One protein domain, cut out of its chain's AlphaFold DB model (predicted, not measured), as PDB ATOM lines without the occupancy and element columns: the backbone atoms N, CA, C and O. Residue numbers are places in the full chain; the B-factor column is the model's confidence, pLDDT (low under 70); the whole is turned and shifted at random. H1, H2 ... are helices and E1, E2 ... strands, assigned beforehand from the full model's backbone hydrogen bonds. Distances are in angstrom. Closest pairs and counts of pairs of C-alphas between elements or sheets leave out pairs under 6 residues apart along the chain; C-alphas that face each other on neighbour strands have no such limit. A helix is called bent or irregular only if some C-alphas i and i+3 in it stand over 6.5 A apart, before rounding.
ATOM      1  N   SER A  13     -21.041  24.841 -13.892       94.19
ATOM      2  CA  SER A  13     -20.826  23.400 -13.707       94.19
ATOM      3  C   SER A  13     -20.292  23.079 -12.311       94.19
ATOM      4  O   SER A  13     -20.702  22.078 -11.742       94.19
ATOM      5  N   LEU A  14     -19.428  23.917 -11.732       96.12
ATOM      6  CA  LEU A  14     -19.097  23.856 -10.308       96.12
ATOM      7  C   LEU A  14     -20.139  24.655  -9.528       96.12
ATOM      8  O   LEU A  14     -20.321  25.835  -9.804       96.12
ATOM      9  N   GLN A  15     -20.804  24.033  -8.560       97.44
ATOM     10  CA  GLN A  15     -21.834  24.681  -7.754       97.44
ATOM     11  C   GLN A  15     -21.481  24.539  -6.287       97.44
ATOM     12  O   GLN A  15     -21.419  23.422  -5.780       97.44
ATOM     13  N   ILE A  16     -21.253  25.667  -5.622       98.12
ATOM     14  CA  ILE A  16     -20.905  25.717  -4.205       98.12
ATOM     15  C   ILE A  16     -21.750  26.804  -3.554       98.12
ATOM     16  O   ILE A  16     -21.825  27.921  -4.059       98.12
ATOM     17  N   LEU A  17     -22.366  26.471  -2.427       98.38
ATOM     18  CA  LEU A  17     -23.069  27.399  -1.553       98.38
ATOM     19  C   LEU A  17     -22.374  27.416  -0.196       98.38
ATOM     20  O   LEU A  17     -22.014  26.364   0.331       98.38
ATOM     21  N   SER A  18     -22.186  28.609   0.364       98.06
ATOM     22  CA  SER A  18     -21.717  28.776   1.738       98.06
ATOM     23  C   SER A  18     -22.884  29.147   2.634       98.06
ATOM     24  O   SER A  18     -23.704  29.975   2.251       98.06
ATOM     25  N   ASN A  19     -22.954  28.591   3.842       98.12
ATOM     26  CA  ASN A  19     -23.997  28.970   4.799       98.12
ATOM     27  C   ASN A  19     -23.758  30.336   5.474       98.12
ATOM     28  O   ASN A  19     -24.586  30.798   6.260       98.12
ATOM     29  N   ARG A  20     -22.602  30.957   5.225       97.81
ATOM     30  CA  ARG A  20     -22.173  32.232   5.802       97.81
ATOM     31  C   ARG A  20     -21.455  33.050   4.743       97.81
ATOM     32  O   ARG A  20     -20.919  32.497   3.790       97.81
ATOM     33  N   ASP A  21     -21.415  34.358   4.943       98.06
ATOM     34  CA  ASP A  21     -20.622  35.232   4.087       98.06
ATOM     35  C   ASP A  21     -19.146  34.825   4.122       98.06
ATOM     36  O   ASP A  21     -18.567  34.596   5.192       98.06
ATOM     37  N   LEU A  22     -18.534  34.772   2.943       97.94
ATOM     38  CA  LEU A  22     -17.087  34.718   2.792       97.94
ATOM     39  C   LEU A  22     -16.575  36.130   2.520       97.94
ATOM     40  O   LEU A  22     -17.199  36.892   1.780       97.94
ATOM     41  N   GLY A  23     -15.440  36.493   3.116       96.44
ATOM     42  CA  GLY A  23     -14.910  37.851   3.018       96.44
ATOM     43  C   GLY A  23     -15.904  38.880   3.562       96.44
ATOM     44  O   GLY A  23     -16.198  38.886   4.754       96.44
ATOM     45  N   ASN A  24     -16.398  39.765   2.692       96.56
ATOM     46  CA  ASN A  24     -17.401  40.781   3.033       96.56
ATOM     47  C   ASN A  24     -18.833  40.432   2.578       96.56
ATOM     48  O   ASN A  24     -19.699  41.294   2.696       96.56
ATOM     49  N   GLY A  25     -19.076  39.233   2.030       97.38
ATOM     50  CA  GLY A  25     -20.413  38.825   1.586       97.38
ATOM     51  C   GLY A  25     -20.971  39.616   0.398       97.38
ATOM     52  O   GLY A  25     -22.182  39.800   0.311       97.38
ATOM     53  N   SER A  26     -20.108  40.141  -0.483       97.25
ATOM     54  CA  SER A  26     -20.539  40.884  -1.679       97.25
ATOM     55  C   SER A  26     -21.553  40.083  -2.494       97.25
ATOM     56  O   SER A  26     -21.413  38.882  -2.663       97.25
ATOM     57  N   THR A  27     -22.572  40.756  -3.020       96.38
ATOM     58  CA  THR A  27     -23.537  40.168  -3.965       96.38
ATOM     59  C   THR A  27     -23.181  40.474  -5.420       96.38
ATOM     60  O   THR A  27     -23.906  40.084  -6.334       96.38
ATOM     61  N   THR A  28     -22.068  41.177  -5.654       95.88
ATOM     62  CA  THR A  28     -21.602  41.495  -7.004       95.88
ATOM     63  C   THR A  28     -20.962  40.262  -7.624       95.88
ATOM     64  O   THR A  28     -19.949  39.763  -7.149       95.88
ATOM     65  N   ILE A  29     -21.541  39.782  -8.721       95.31
ATOM     66  CA  ILE A  29     -21.127  38.532  -9.358       95.31
ATOM     67  C   ILE A  29     -19.750  38.682 -10.014       95.31
ATOM     68  O   ILE A  29     -19.545  39.545 -10.869       95.31
ATOM     69  N   CYS A  30     -18.832  37.779  -9.672       94.31
ATOM     70  CA  CYS A  30     -17.484  37.681 -10.226       94.31
ATOM     71  C   CYS A  30     -16.636  38.950 -10.019       94.31
ATOM     72  O   CYS A  30     -15.768  39.258 -10.839       94.31
ATOM     73  N   ASP A  31     -16.821  39.655  -8.897       94.69
ATOM     74  CA  ASP A  31     -15.958  40.756  -8.443       94.69
ATOM     75  C   ASP A  31     -14.612  40.241  -7.877       94.69
ATOM     76  O   ASP A  31     -14.179  40.550  -6.770       94.69
ATOM     77  N   THR A  32     -13.908  39.428  -8.670       93.06
ATOM     78  CA  THR A  32     -12.767  38.600  -8.237       93.06
ATOM     79  C   THR A  32     -11.448  39.353  -8.037       93.06
ATOM     80  O   THR A  32     -10.448  38.746  -7.646       93.06
ATOM     81  N   GLN A  33     -11.425  40.662  -8.297       93.12
ATOM     82  CA  GLN A  33     -10.232  41.500  -8.162       93.12
ATOM     83  C   GLN A  33      -9.734  41.550  -6.705       93.12
ATOM     84  O   GLN A  33     -10.466  41.211  -5.776       93.12
ATOM     85  N   PRO A  34      -8.492  41.980  -6.435       92.75
ATOM     86  CA  PRO A  34      -8.062  42.220  -5.059       92.75
ATOM     87  C   PRO A  34      -8.988  43.213  -4.331       92.75
ATOM     88  O   PRO A  34      -9.459  44.167  -4.946       92.75
ATOM     89  N   VAL A  35      -9.171  43.064  -3.008       90.69
ATOM     90  CA  VAL A  35      -9.979  43.994  -2.174       90.69
ATOM     91  C   VAL A  35      -9.621  45.463  -2.430       90.69
ATOM     92  O   VAL A  35     -10.495  46.316  -2.543       90.69
ATOM     93  N   ALA A  36      -8.325  45.767  -2.568       91.94
ATOM     94  CA  ALA A  36      -7.830  47.124  -2.814       91.94
ATOM     95  C   ALA A  36      -8.287  47.725  -4.160       91.94
ATOM     96  O   ALA A  36      -8.169  48.928  -4.362       91.94
ATOM     97  N   GLN A  37      -8.790  46.894  -5.073       94.12
ATOM     98  CA  GLN A  37      -9.294  47.263  -6.396       94.12
ATOM     99  C   GLN A  37     -10.822  47.107  -6.490       94.12
ATOM    100  O   GLN A  37     -11.376  47.116  -7.584       94.12
ATOM    101  N   GLY A  38     -11.503  46.960  -5.348       91.25
ATOM    102  CA  GLY A  38     -12.959  46.855  -5.281       91.25
ATOM    103  C   GLY A  38     -13.511  45.440  -5.431       91.25
ATOM    104  O   GLY A  38     -14.717  45.297  -5.594       91.25
ATOM    105  N   GLY A  39     -12.670  44.401  -5.374       94.56
ATOM    106  CA  GLY A  39     -13.183  43.035  -5.334       94.56
ATOM    107  C   GLY A  39     -13.797  42.668  -3.984       94.56
ATOM    108  O   GLY A  39     -13.383  43.169  -2.932       94.56
ATOM    109  N   GLY A  40     -14.792  41.791  -4.033       95.75
ATOM    110  CA  GLY A  40     -15.615  41.396  -2.902       95.75
ATOM    111  C   GLY A  40     -15.563  39.899  -2.632       95.75
ATOM    112  O   GLY A  40     -14.879  39.125  -3.311       95.75
ATOM    113  N   GLY A  41     -16.230  39.504  -1.556       96.50
ATOM    114  CA  GLY A  41     -16.426  38.113  -1.186       96.50
ATOM    115  C   GLY A  41     -17.674  37.500  -1.795       96.50
ATOM    116  O   GLY A  41     -18.178  38.004  -2.784       96.50
ATOM    117  N   VAL A  42     -18.134  36.398  -1.208       97.38
ATOM    118  CA  VAL A  42     -19.264  35.602  -1.712       97.38
ATOM    119  C   VAL A  42     -20.372  35.636  -0.662       97.38
ATOM    120  O   VAL A  42     -20.059  35.460   0.526       97.38
ATOM    121  N   PRO A  43     -21.642  35.841  -1.044       97.75
ATOM    122  CA  PRO A  43     -22.717  35.958  -0.077       97.75
ATOM    123  C   PRO A  43     -23.067  34.581   0.494       97.75
ATOM    124  O   PRO A  43     -23.109  33.572  -0.218       97.75
ATOM    125  N   GLY A  44     -23.343  34.539   1.793       97.25
ATOM    126  CA  GLY A  44     -23.886  33.364   2.453       97.25
ATOM    127  C   GLY A  44     -25.341  33.119   2.059       97.25
ATOM    128  O   GLY A  44     -26.111  34.047   1.810       97.25
ATOM    129  N   VAL A  45     -25.750  31.854   2.055       96.88
ATOM    130  CA  VAL A  45     -27.134  31.438   1.826       96.88
ATOM    131  C   VAL A  45     -27.642  30.616   3.007       96.88
ATOM    132  O   VAL A  45     -26.960  29.735   3.516       96.88
ATOM    133  N   SER A  46     -28.862  30.884   3.465       90.62
ATOM    134  CA  SER A  46     -29.425  30.198   4.637       90.62
ATOM    135  C   SER A  46     -29.843  28.749   4.361       90.62
ATOM    136  O   SER A  46     -29.822  27.925   5.271       90.62
ATOM    137  N   VAL A  47     -30.217  28.440   3.115       93.19
ATOM    138  CA  VAL A  47     -30.620  27.106   2.655       93.19
ATOM    139  C   VAL A  47     -29.819  26.764   1.400       93.19
ATOM    140  O   VAL A  47     -29.807  27.536   0.441       93.19
ATOM    141  N   ALA A  48     -29.147  25.612   1.415       94.00
ATOM    142  CA  ALA A  48     -28.279  25.150   0.334       94.00
ATOM    143  C   ALA A  48     -28.990  24.169  -0.624       94.00
ATOM    144  O   ALA A  48     -28.524  23.057  -0.859       94.00
ATOM    145  N   ASP A  49     -30.142  24.569  -1.167       94.75
ATOM    146  CA  ASP A  49     -31.006  23.731  -2.020       94.75
ATOM    147  C   ASP A  49     -30.723  23.849  -3.533       94.75
ATOM    148  O   ASP A  49     -31.327  23.137  -4.339       94.75
ATOM    149  N   PHE A  50     -29.777  24.708  -3.929       96.81
ATOM    150  CA  PHE A  50     -29.424  25.003  -5.324       96.81
ATOM    151  C   PHE A  50     -30.609  25.488  -6.178       96.81
ATOM    152  O   PHE A  50     -30.604  25.295  -7.400       96.81
ATOM    153  N   ALA A  51     -31.622  26.103  -5.561       96.25
ATOM    154  CA  ALA A  51     -32.776  26.648  -6.262       96.25
ATOM    155  C   ALA A  51     -32.395  27.801  -7.224       96.25
ATOM    156  O   ALA A  51     -31.315  28.389  -7.098       96.25
ATOM    157  N   PRO A  52     -33.245  28.126  -8.222       95.31
ATOM    158  CA  PRO A  52     -32.927  29.143  -9.228       95.31
ATOM    159  C   PRO A  52     -32.629  30.544  -8.671       95.31
ATOM    160  O   PRO A  52     -31.855  31.282  -9.274       95.31
ATOM    161  N   ASP A  53     -33.178  30.909  -7.509       94.69
ATOM    162  CA  ASP A  53     -32.881  32.179  -6.830       94.69
ATOM    163  C   ASP A  53     -31.443  32.250  -6.280       94.69
ATOM    164  O   ASP A  53     -30.988  33.317  -5.878       94.69
ATOM    165  N   LYS A  54     -30.712  31.127  -6.262       96.44
ATOM    166  CA  LYS A  54     -29.314  31.040  -5.817       96.44
ATOM    167  C   LYS A  54     -28.304  31.073  -6.956       96.44
ATOM    168  O   LYS A  54     -27.106  30.999  -6.687       96.44
ATOM    169  N   ILE A  55     -28.747  31.156  -8.214       95.81
ATOM    170  CA  ILE A  55     -27.850  31.064  -9.376       95.81
ATOM    171  C   ILE A  55     -26.745  32.118  -9.315       95.81
ATOM    172  O   ILE A  55     -25.592  31.772  -9.547       95.81
ATOM    173  N   ASP A  56     -27.052  33.353  -8.929       95.94
ATOM    174  CA  ASP A  56     -26.042  34.414  -8.860       95.94
ATOM    175  C   ASP A  56     -24.947  34.106  -7.827       95.94
ATOM    176  O   ASP A  56     -23.765  34.239  -8.138       95.94
ATOM    177  N   ALA A  57     -25.313  33.589  -6.648       96.75
ATOM    178  CA  ALA A  57     -24.347  33.151  -5.636       96.75
ATOM    179  C   ALA A  57     -23.513  31.948  -6.119       96.75
ATOM    180  O   ALA A  57     -22.308  31.884  -5.880       96.75
ATOM    181  N   LEU A  58     -24.138  31.008  -6.839       97.50
ATOM    182  CA  LEU A  58     -23.443  29.867  -7.440       97.50
ATOM    183  C   LEU A  58     -22.427  30.317  -8.494       97.50
ATOM    184  O   LEU A  58     -21.292  29.841  -8.490       97.50
ATOM    185  N   VAL A  59     -22.830  31.211  -9.402       97.00
ATOM    186  CA  VAL A  59     -21.966  31.779 -10.447       97.00
ATOM    187  C   VAL A  59     -20.812  32.539  -9.808       97.00
ATOM    188  O   VAL A  59     -19.660  32.332 -10.193       97.00
ATOM    189  N   ASP A  60     -21.109  33.366  -8.809       96.62
ATOM    190  CA  ASP A  60     -20.113  34.178  -8.127       96.62
ATOM    191  C   ASP A  60     -19.042  33.330  -7.428       96.62
ATOM    192  O   ASP A  60     -17.839  33.553  -7.618       96.62
ATOM    193  N   PHE A  61     -19.456  32.298  -6.688       96.94
ATOM    194  CA  PHE A  61     -18.504  31.410  -6.031       96.94
ATOM    195  C   PHE A  61     -17.697  30.607  -7.064       96.94
ATOM    196  O   PHE A  61     -16.475  30.504  -6.956       96.94
ATOM    197  N   ALA A  62     -18.339  30.099  -8.121       96.38
ATOM    198  CA  ALA A  62     -17.657  29.359  -9.183       96.38
ATOM    199  C   ALA A  62     -16.594  30.199  -9.913       96.38
ATOM    200  O   ALA A  62     -15.556  29.664 -10.295       96.38
ATOM    201  N   CYS A  63     -16.805  31.512 -10.057       95.00
ATOM    202  CA  CYS A  63     -15.844  32.435 -10.667       95.00
ATOM    203  C   CYS A  63     -14.500  32.515  -9.935       95.00
ATOM    204  O   CYS A  63     -13.529  33.030 -10.489       95.00
ATOM    205  N   ARG A  64     -14.426  32.036  -8.687       94.44
ATOM    206  CA  ARG A  64     -13.197  32.078  -7.881       94.44
ATOM    207  C   ARG A  64     -12.323  30.842  -8.057       94.44
ATOM    208  O   ARG A  64     -11.223  30.808  -7.510       94.44
ATOM    209  N   PHE A  65     -12.820  29.840  -8.780       94.81
ATOM    210  CA  PHE A  65     -12.139  28.574  -8.985       94.81
ATOM    211  C   PHE A  65     -11.584  28.456 -10.398       94.81
ATOM    212  O   PHE A  65     -12.280  28.692 -11.384       94.81
ATOM    213  N   ASP A  66     -10.346  27.987 -10.485       92.19
ATOM    214  CA  ASP A  66      -9.712  27.576 -11.727       92.19
ATOM    215  C   ASP A  66      -9.806  26.045 -11.880       92.19
ATOM    216  O   ASP A  66      -9.352  25.310 -10.992       92.19
ATOM    217  N   PRO A  67     -10.427  25.523 -12.955       91.62
ATOM    218  CA  PRO A  67     -10.470  24.092 -13.221       91.62
ATOM    219  C   PRO A  67      -9.118  23.575 -13.733       91.62
ATOM    220  O   PRO A  67      -8.693  23.876 -14.845       91.62
ATOM    221  N   CYS A  97      -9.665  24.767  -8.115       91.69
ATOM    222  CA  CYS A  97      -8.653  25.375  -7.269       91.69
ATOM    223  C   CYS A  97      -8.980  26.836  -7.015       91.69
ATOM    224  O   CYS A  97      -9.158  27.595  -7.962       91.69
ATOM    225  N   ALA A  98      -9.012  27.239  -5.752       92.19
ATOM    226  CA  ALA A  98      -9.141  28.634  -5.366       92.19
ATOM    227  C   ALA A  98      -8.124  28.948  -4.272       92.19
ATOM    228  O   ALA A  98      -7.945  28.173  -3.331       92.19
ATOM    229  N   VAL A  99      -7.476  30.107  -4.376       88.31
ATOM    230  CA  VAL A  99      -6.663  30.639  -3.281       88.31
ATOM    231  C   VAL A  99      -7.597  31.322  -2.290       88.31
ATOM    232  O   VAL A  99      -8.334  32.243  -2.649       88.31
ATOM    233  N   VAL A 100      -7.540  30.905  -1.025       90.62
ATOM    234  CA  VAL A 100      -8.291  31.546   0.060       90.62
ATOM    235  C   VAL A 100      -7.627  32.883   0.406       90.62
ATOM    236  O   VAL A 100      -6.760  32.974   1.272       90.62
ATOM    237  N   SER A 101      -8.005  33.930  -0.328       91.50
ATOM    238  CA  SER A 101      -7.576  35.313  -0.097       91.50
ATOM    239  C   SER A 101      -8.518  36.035   0.878       91.50
ATOM    240  O   SER A 101      -9.464  35.447   1.399       91.50
ATOM    241  N   ARG A 102      -8.313  37.344   1.100       93.44
ATOM    242  CA  ARG A 102      -9.248  38.168   1.895       93.44
ATOM    243  C   ARG A 102     -10.677  38.169   1.338       93.44
ATOM    244  O   ARG A 102     -11.609  38.297   2.123       93.44
ATOM    245  N   ASN A 103     -10.845  37.986   0.028       94.12
ATOM    246  CA  ASN A 103     -12.164  37.903  -0.608       94.12
ATOM    247  C   ASN A 103     -12.916  36.634  -0.182       94.12
ATOM    248  O   ASN A 103     -14.127  36.649  -0.042       94.12
ATOM    249  N   LEU A 104     -12.201  35.534   0.062       96.00
ATOM    250  CA  LEU A 104     -12.785  34.243   0.442       96.00
ATOM    251  C   LEU A 104     -12.518  33.883   1.906       96.00
ATOM    252  O   LEU A 104     -12.569  32.714   2.284       96.00
ATOM    253  N   ALA A 105     -12.192  34.872   2.736       96.31
ATOM    254  CA  ALA A 105     -11.846  34.618   4.122       96.31
ATOM    255  C   ALA A 105     -13.044  34.033   4.880       96.31
ATOM    256  O   ALA A 105     -14.129  34.614   4.891       96.31
ATOM    257  N   PHE A 106     -12.823  32.909   5.558       97.31
ATOM    258  CA  PHE A 106     -13.816  32.321   6.448       97.31
ATOM    259  C   PHE A 106     -13.953  33.156   7.729       97.31
ATOM    260  O   PHE A 106     -12.957  33.575   8.340       97.31
ATOM    261  N   ALA A 107     -15.191  33.374   8.167       95.50
ATOM    262  CA  ALA A 107     -15.465  33.922   9.491       95.50
ATOM    263  C   ALA A 107     -14.979  32.956  10.589       95.50
ATOM    264  O   ALA A 107     -14.837  31.757  10.357       95.50
ATOM    265  N   VAL A 108     -14.722  33.473  11.796       97.19
ATOM    266  CA  VAL A 108     -14.422  32.617  12.959       97.19
ATOM    267  C   VAL A 108     -15.620  31.704  13.253       97.19
ATOM    268  O   VAL A 108     -16.776  32.143  13.215       97.19
ATOM    269  N   GLY A 109     -15.327  30.444  13.574       97.62
ATOM    270  CA  GLY A 109     -16.304  29.383  13.790       97.62
ATOM    271  C   GLY A 109     -16.442  28.453  12.587       97.62
ATOM    272  O   GLY A 109     -15.525  28.321  11.776       97.62
ATOM    273  N   ASP A 110     -17.595  27.793  12.504       97.94
ATOM    274  CA  ASP A 110     -17.881  26.813  11.461       97.94
ATOM    275  C   ASP A 110     -18.585  27.478  10.275       97.94
ATOM    276  O   ASP A 110     -19.568  28.213  10.434       97.94
ATOM    277  N   THR A 111     -18.065  27.202   9.083       98.12
ATOM    278  CA  THR A 111     -18.696  27.487   7.795       98.12
ATOM    279  C   THR A 111     -18.942  26.161   7.088       98.12
ATOM    280  O   THR A 111     -18.024  25.354   6.948       98.12
ATOM    281  N   VAL A 112     -20.171  25.930   6.643       98.12
ATOM    282  CA  VAL A 112     -20.554  24.757   5.854       98.12
ATOM    283  C   VAL A 112     -20.547  25.157   4.389       98.12
ATOM    284  O   VAL A 112     -21.185  26.140   4.008       98.12
ATOM    285  N   LEU A 113     -19.806  24.403   3.583       98.00
ATOM    286  CA  LEU A 113     -19.842  24.501   2.134       98.00
ATOM    287  C   LEU A 113     -20.573  23.281   1.589       98.00
ATOM    288  O   LEU A 113     -20.112  22.154   1.772       98.00
ATOM    289  N   THR A 114     -21.682  23.517   0.902       98.56
ATOM    290  CA  THR A 114     -22.483  22.484   0.244       98.56
ATOM    291  C   THR A 114     -22.231  22.584  -1.253       98.56
ATOM    292  O   THR A 114     -22.412  23.645  -1.854       98.56
ATOM    293  N   ALA A 115     -21.772  21.497  -1.866       97.69
ATOM    294  CA  ALA A 115     -21.276  21.505  -3.232       97.69
ATOM    295  C   ALA A 115     -21.825  20.349  -4.071       97.69
ATOM    296  O   ALA A 115     -22.089  19.257  -3.572       97.69
ATOM    297  N   ARG A 116     -21.943  20.588  -5.377       97.19
ATOM    298  CA  ARG A 116     -22.144  19.563  -6.408       97.19
ATOM    299  C   ARG A 116     -21.481  20.002  -7.712       97.19
ATOM    300  O   ARG A 116     -21.126  21.168  -7.884       97.19
ATOM    301  N   VAL A 117     -21.341  19.073  -8.650       95.06
ATOM    302  CA  VAL A 117     -20.792  19.349  -9.984       95.06
ATOM    303  C   VAL A 117     -21.768  18.856 -11.044       95.06
ATOM    304  O   VAL A 117     -22.343  17.781 -10.890       95.06
ATOM    305  N   LEU A 118     -21.972  19.632 -12.107       93.88
ATOM    306  CA  LEU A 118     -22.687  19.192 -13.301       93.88
ATOM    307  C   LEU A 118     -21.739  18.441 -14.241       93.88
ATOM    308  O   LEU A 118     -20.613  18.883 -14.475       93.88
ATOM    309  N   ASP A 119     -22.209  17.340 -14.820       89.50
ATOM    310  CA  ASP A 119     -21.492  16.651 -15.892       89.50
ATOM    311  C   ASP A 119     -21.531  17.437 -17.223       89.50
ATOM    312  O   ASP A 119     -22.115  18.517 -17.337       89.50
ATOM    313  N   THR A 120     -20.908  16.889 -18.268       86.31
ATOM    314  CA  THR A 120     -20.873  17.511 -19.605       86.31
ATOM    315  C   THR A 120     -22.239  17.596 -20.290       86.31
ATOM    316  O   THR A 120     -22.374  18.326 -21.267       86.31
ATOM    317  N   SER A 121     -23.244  16.876 -19.788       90.81
ATOM    318  CA  SER A 121     -24.641  16.940 -20.231       90.81
ATOM    319  C   SER A 121     -25.496  17.853 -19.342       90.81
ATOM    320  O   SER A 121     -26.715  17.887 -19.504       90.81
ATOM    321  N   GLY A 122     -24.887  18.571 -18.390       90.50
ATOM    322  CA  GLY A 122     -25.578  19.458 -17.455       90.50
ATOM    323  C   GLY A 122     -26.307  18.735 -16.321       90.50
ATOM    324  O   GLY A 122     -27.111  19.355 -15.626       90.50
ATOM    325  N   ARG A 123     -26.064  17.434 -16.115       94.06
ATOM    326  CA  ARG A 123     -26.738  16.664 -15.063       94.06
ATOM    327  C   ARG A 123     -26.010  16.853 -13.735       94.06
ATOM    328  O   ARG A 123     -24.794  16.658 -13.694       94.06
ATOM    329  N   PRO A 124     -26.711  17.208 -12.649       95.88
ATOM    330  CA  PRO A 124     -26.082  17.354 -11.347       95.88
ATOM    331  C   PRO A 124     -25.635  16.000 -10.800       95.88
ATOM    332  O   PRO A 124     -26.397  15.034 -10.788       95.88
ATOM    333  N   GLY A 125     -24.398  15.953 -10.319       94.94
ATOM    334  CA  GLY A 125     -23.897  14.871  -9.488       94.94
ATOM    335  C   GLY A 125     -24.435  14.939  -8.051       94.94
ATOM    336  O   GLY A 125     -25.231  15.823  -7.716       94.94
ATOM    337  N   PRO A 126     -23.985  14.015  -7.184       96.75
ATOM    338  CA  PRO A 126     -24.346  14.009  -5.771       96.75
ATOM    339  C   PRO A 126     -23.967  15.317  -5.068       96.75
ATOM    340  O   PRO A 126     -22.938  15.921  -5.373       96.75
ATOM    341  N   VAL A 127     -24.790  15.721  -4.100       98.00
ATOM    342  CA  VAL A 127     -24.474  16.822  -3.184       98.00
ATOM    343  C   VAL A 127     -23.557  16.298  -2.083       98.00
ATOM    344  O   VAL A 127     -23.801  15.228  -1.527       98.00
ATOM    345  N   THR A 128     -22.511  17.055  -1.774       97.06
ATOM    346  CA  THR A 128     -21.587  16.786  -0.672       97.06
ATOM    347  C   THR A 128     -21.389  18.038   0.169       97.06
ATOM    348  O   THR A 128     -21.570  19.153  -0.318       97.06
ATOM    349  N   GLU A 129     -20.989  17.859   1.422       97.56
ATOM    350  CA  GLU A 129     -20.745  18.954   2.355       97.56
ATOM    351  C   GLU A 129     -19.366  18.838   2.984       97.56
ATOM    352  O   GLU A 129     -18.886  17.743   3.285       97.56
ATOM    353  N   ILE A 130     -18.744  19.991   3.215       95.94
ATOM    354  CA  ILE A 130     -17.556  20.106   4.053       95.94
ATOM    355  C   ILE A 130     -17.770  21.190   5.104       95.94
ATOM    356  O   ILE A 130     -18.365  22.235   4.834       95.94
ATOM    357  N   VAL A 131     -17.252  20.949   6.305       97.81
ATOM    358  CA  VAL A 131     -17.231  21.938   7.386       97.81
ATOM    359  C   VAL A 131     -15.825  22.510   7.489       97.81
ATOM    360  O   VAL A 131     -14.873  21.790   7.792       97.81
ATOM    361  N   VAL A 132     -15.695  23.813   7.256       96.62
ATOM    362  CA  VAL A 132     -14.463  24.568   7.482       96.62
ATOM    363  C   VAL A 132     -14.563  25.234   8.845       96.62
ATOM    364  O   VAL A 132     -15.393  26.117   9.056       96.62
ATOM    365  N   ARG A 133     -13.703  24.811   9.775       97.69
ATOM    366  CA  ARG A 133     -13.605  25.393  11.115       97.69
ATOM    367  C   ARG A 133     -12.423  26.344  11.188       97.69
ATOM    368  O   ARG A 133     -11.276  25.911  11.091       97.69
TER     369      ARG A 133
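Overview. This is residues 13 to 67 and 97 to 133 of the 136 residues of an uncharacterized protein of Deltaproteobacteria bacterium (UniProt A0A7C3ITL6). With little regular structure, this domain is a three-stranded antiparallel sheet, E1 - E2 - E3, with helix H1 beside edge strand E1; unnamed residues 19 to 51 loop out from E1 and return to H1. The 92 printed residues, under half in named elements, run E1, H1, E2, E3, class mixed. The whole is compact, radius of gyration of the C-alphas 12.6 A, spans 39 by 26 by 24 A.

Along the chain. E1, residues 14 to 18, begins at C-alpha (-19.097, 23.856, -10.308) and spans 13.3 A. H1, 52 to 62, spans 15.3 A and is irregular: C-alphas 53 and 56 are 7.5 A apart. E2, 109 to 117, spans 26.2 A. E3, 128 to 133, spans 16.6 A, ending at C-alpha (-13.605, 25.393, 11.115).

Arrangement. E1 and E2 are antiparallel at 158 degrees; N 17 and O 114, 2.9 A, are within hydrogen-bond range. Hairpin E2 and E3 is antiparallel at 156 degrees, with N 115 and O 128 at 2.8 A. H1 is on the sheet, only just at its level, height 4.0 A; its closest C-alphas with E1 are Leu 58 and Gln 15, 5.4 A. In H1, 5 of 7 O i to N i+4 pairs are within range.

Size, cuts and confidence. Residues 68 to 96 are not printed; C-alphas 67 and 97 are 6.4 A apart. The E1 to H1 link is long. No printed residue is under 70 in pLDDT.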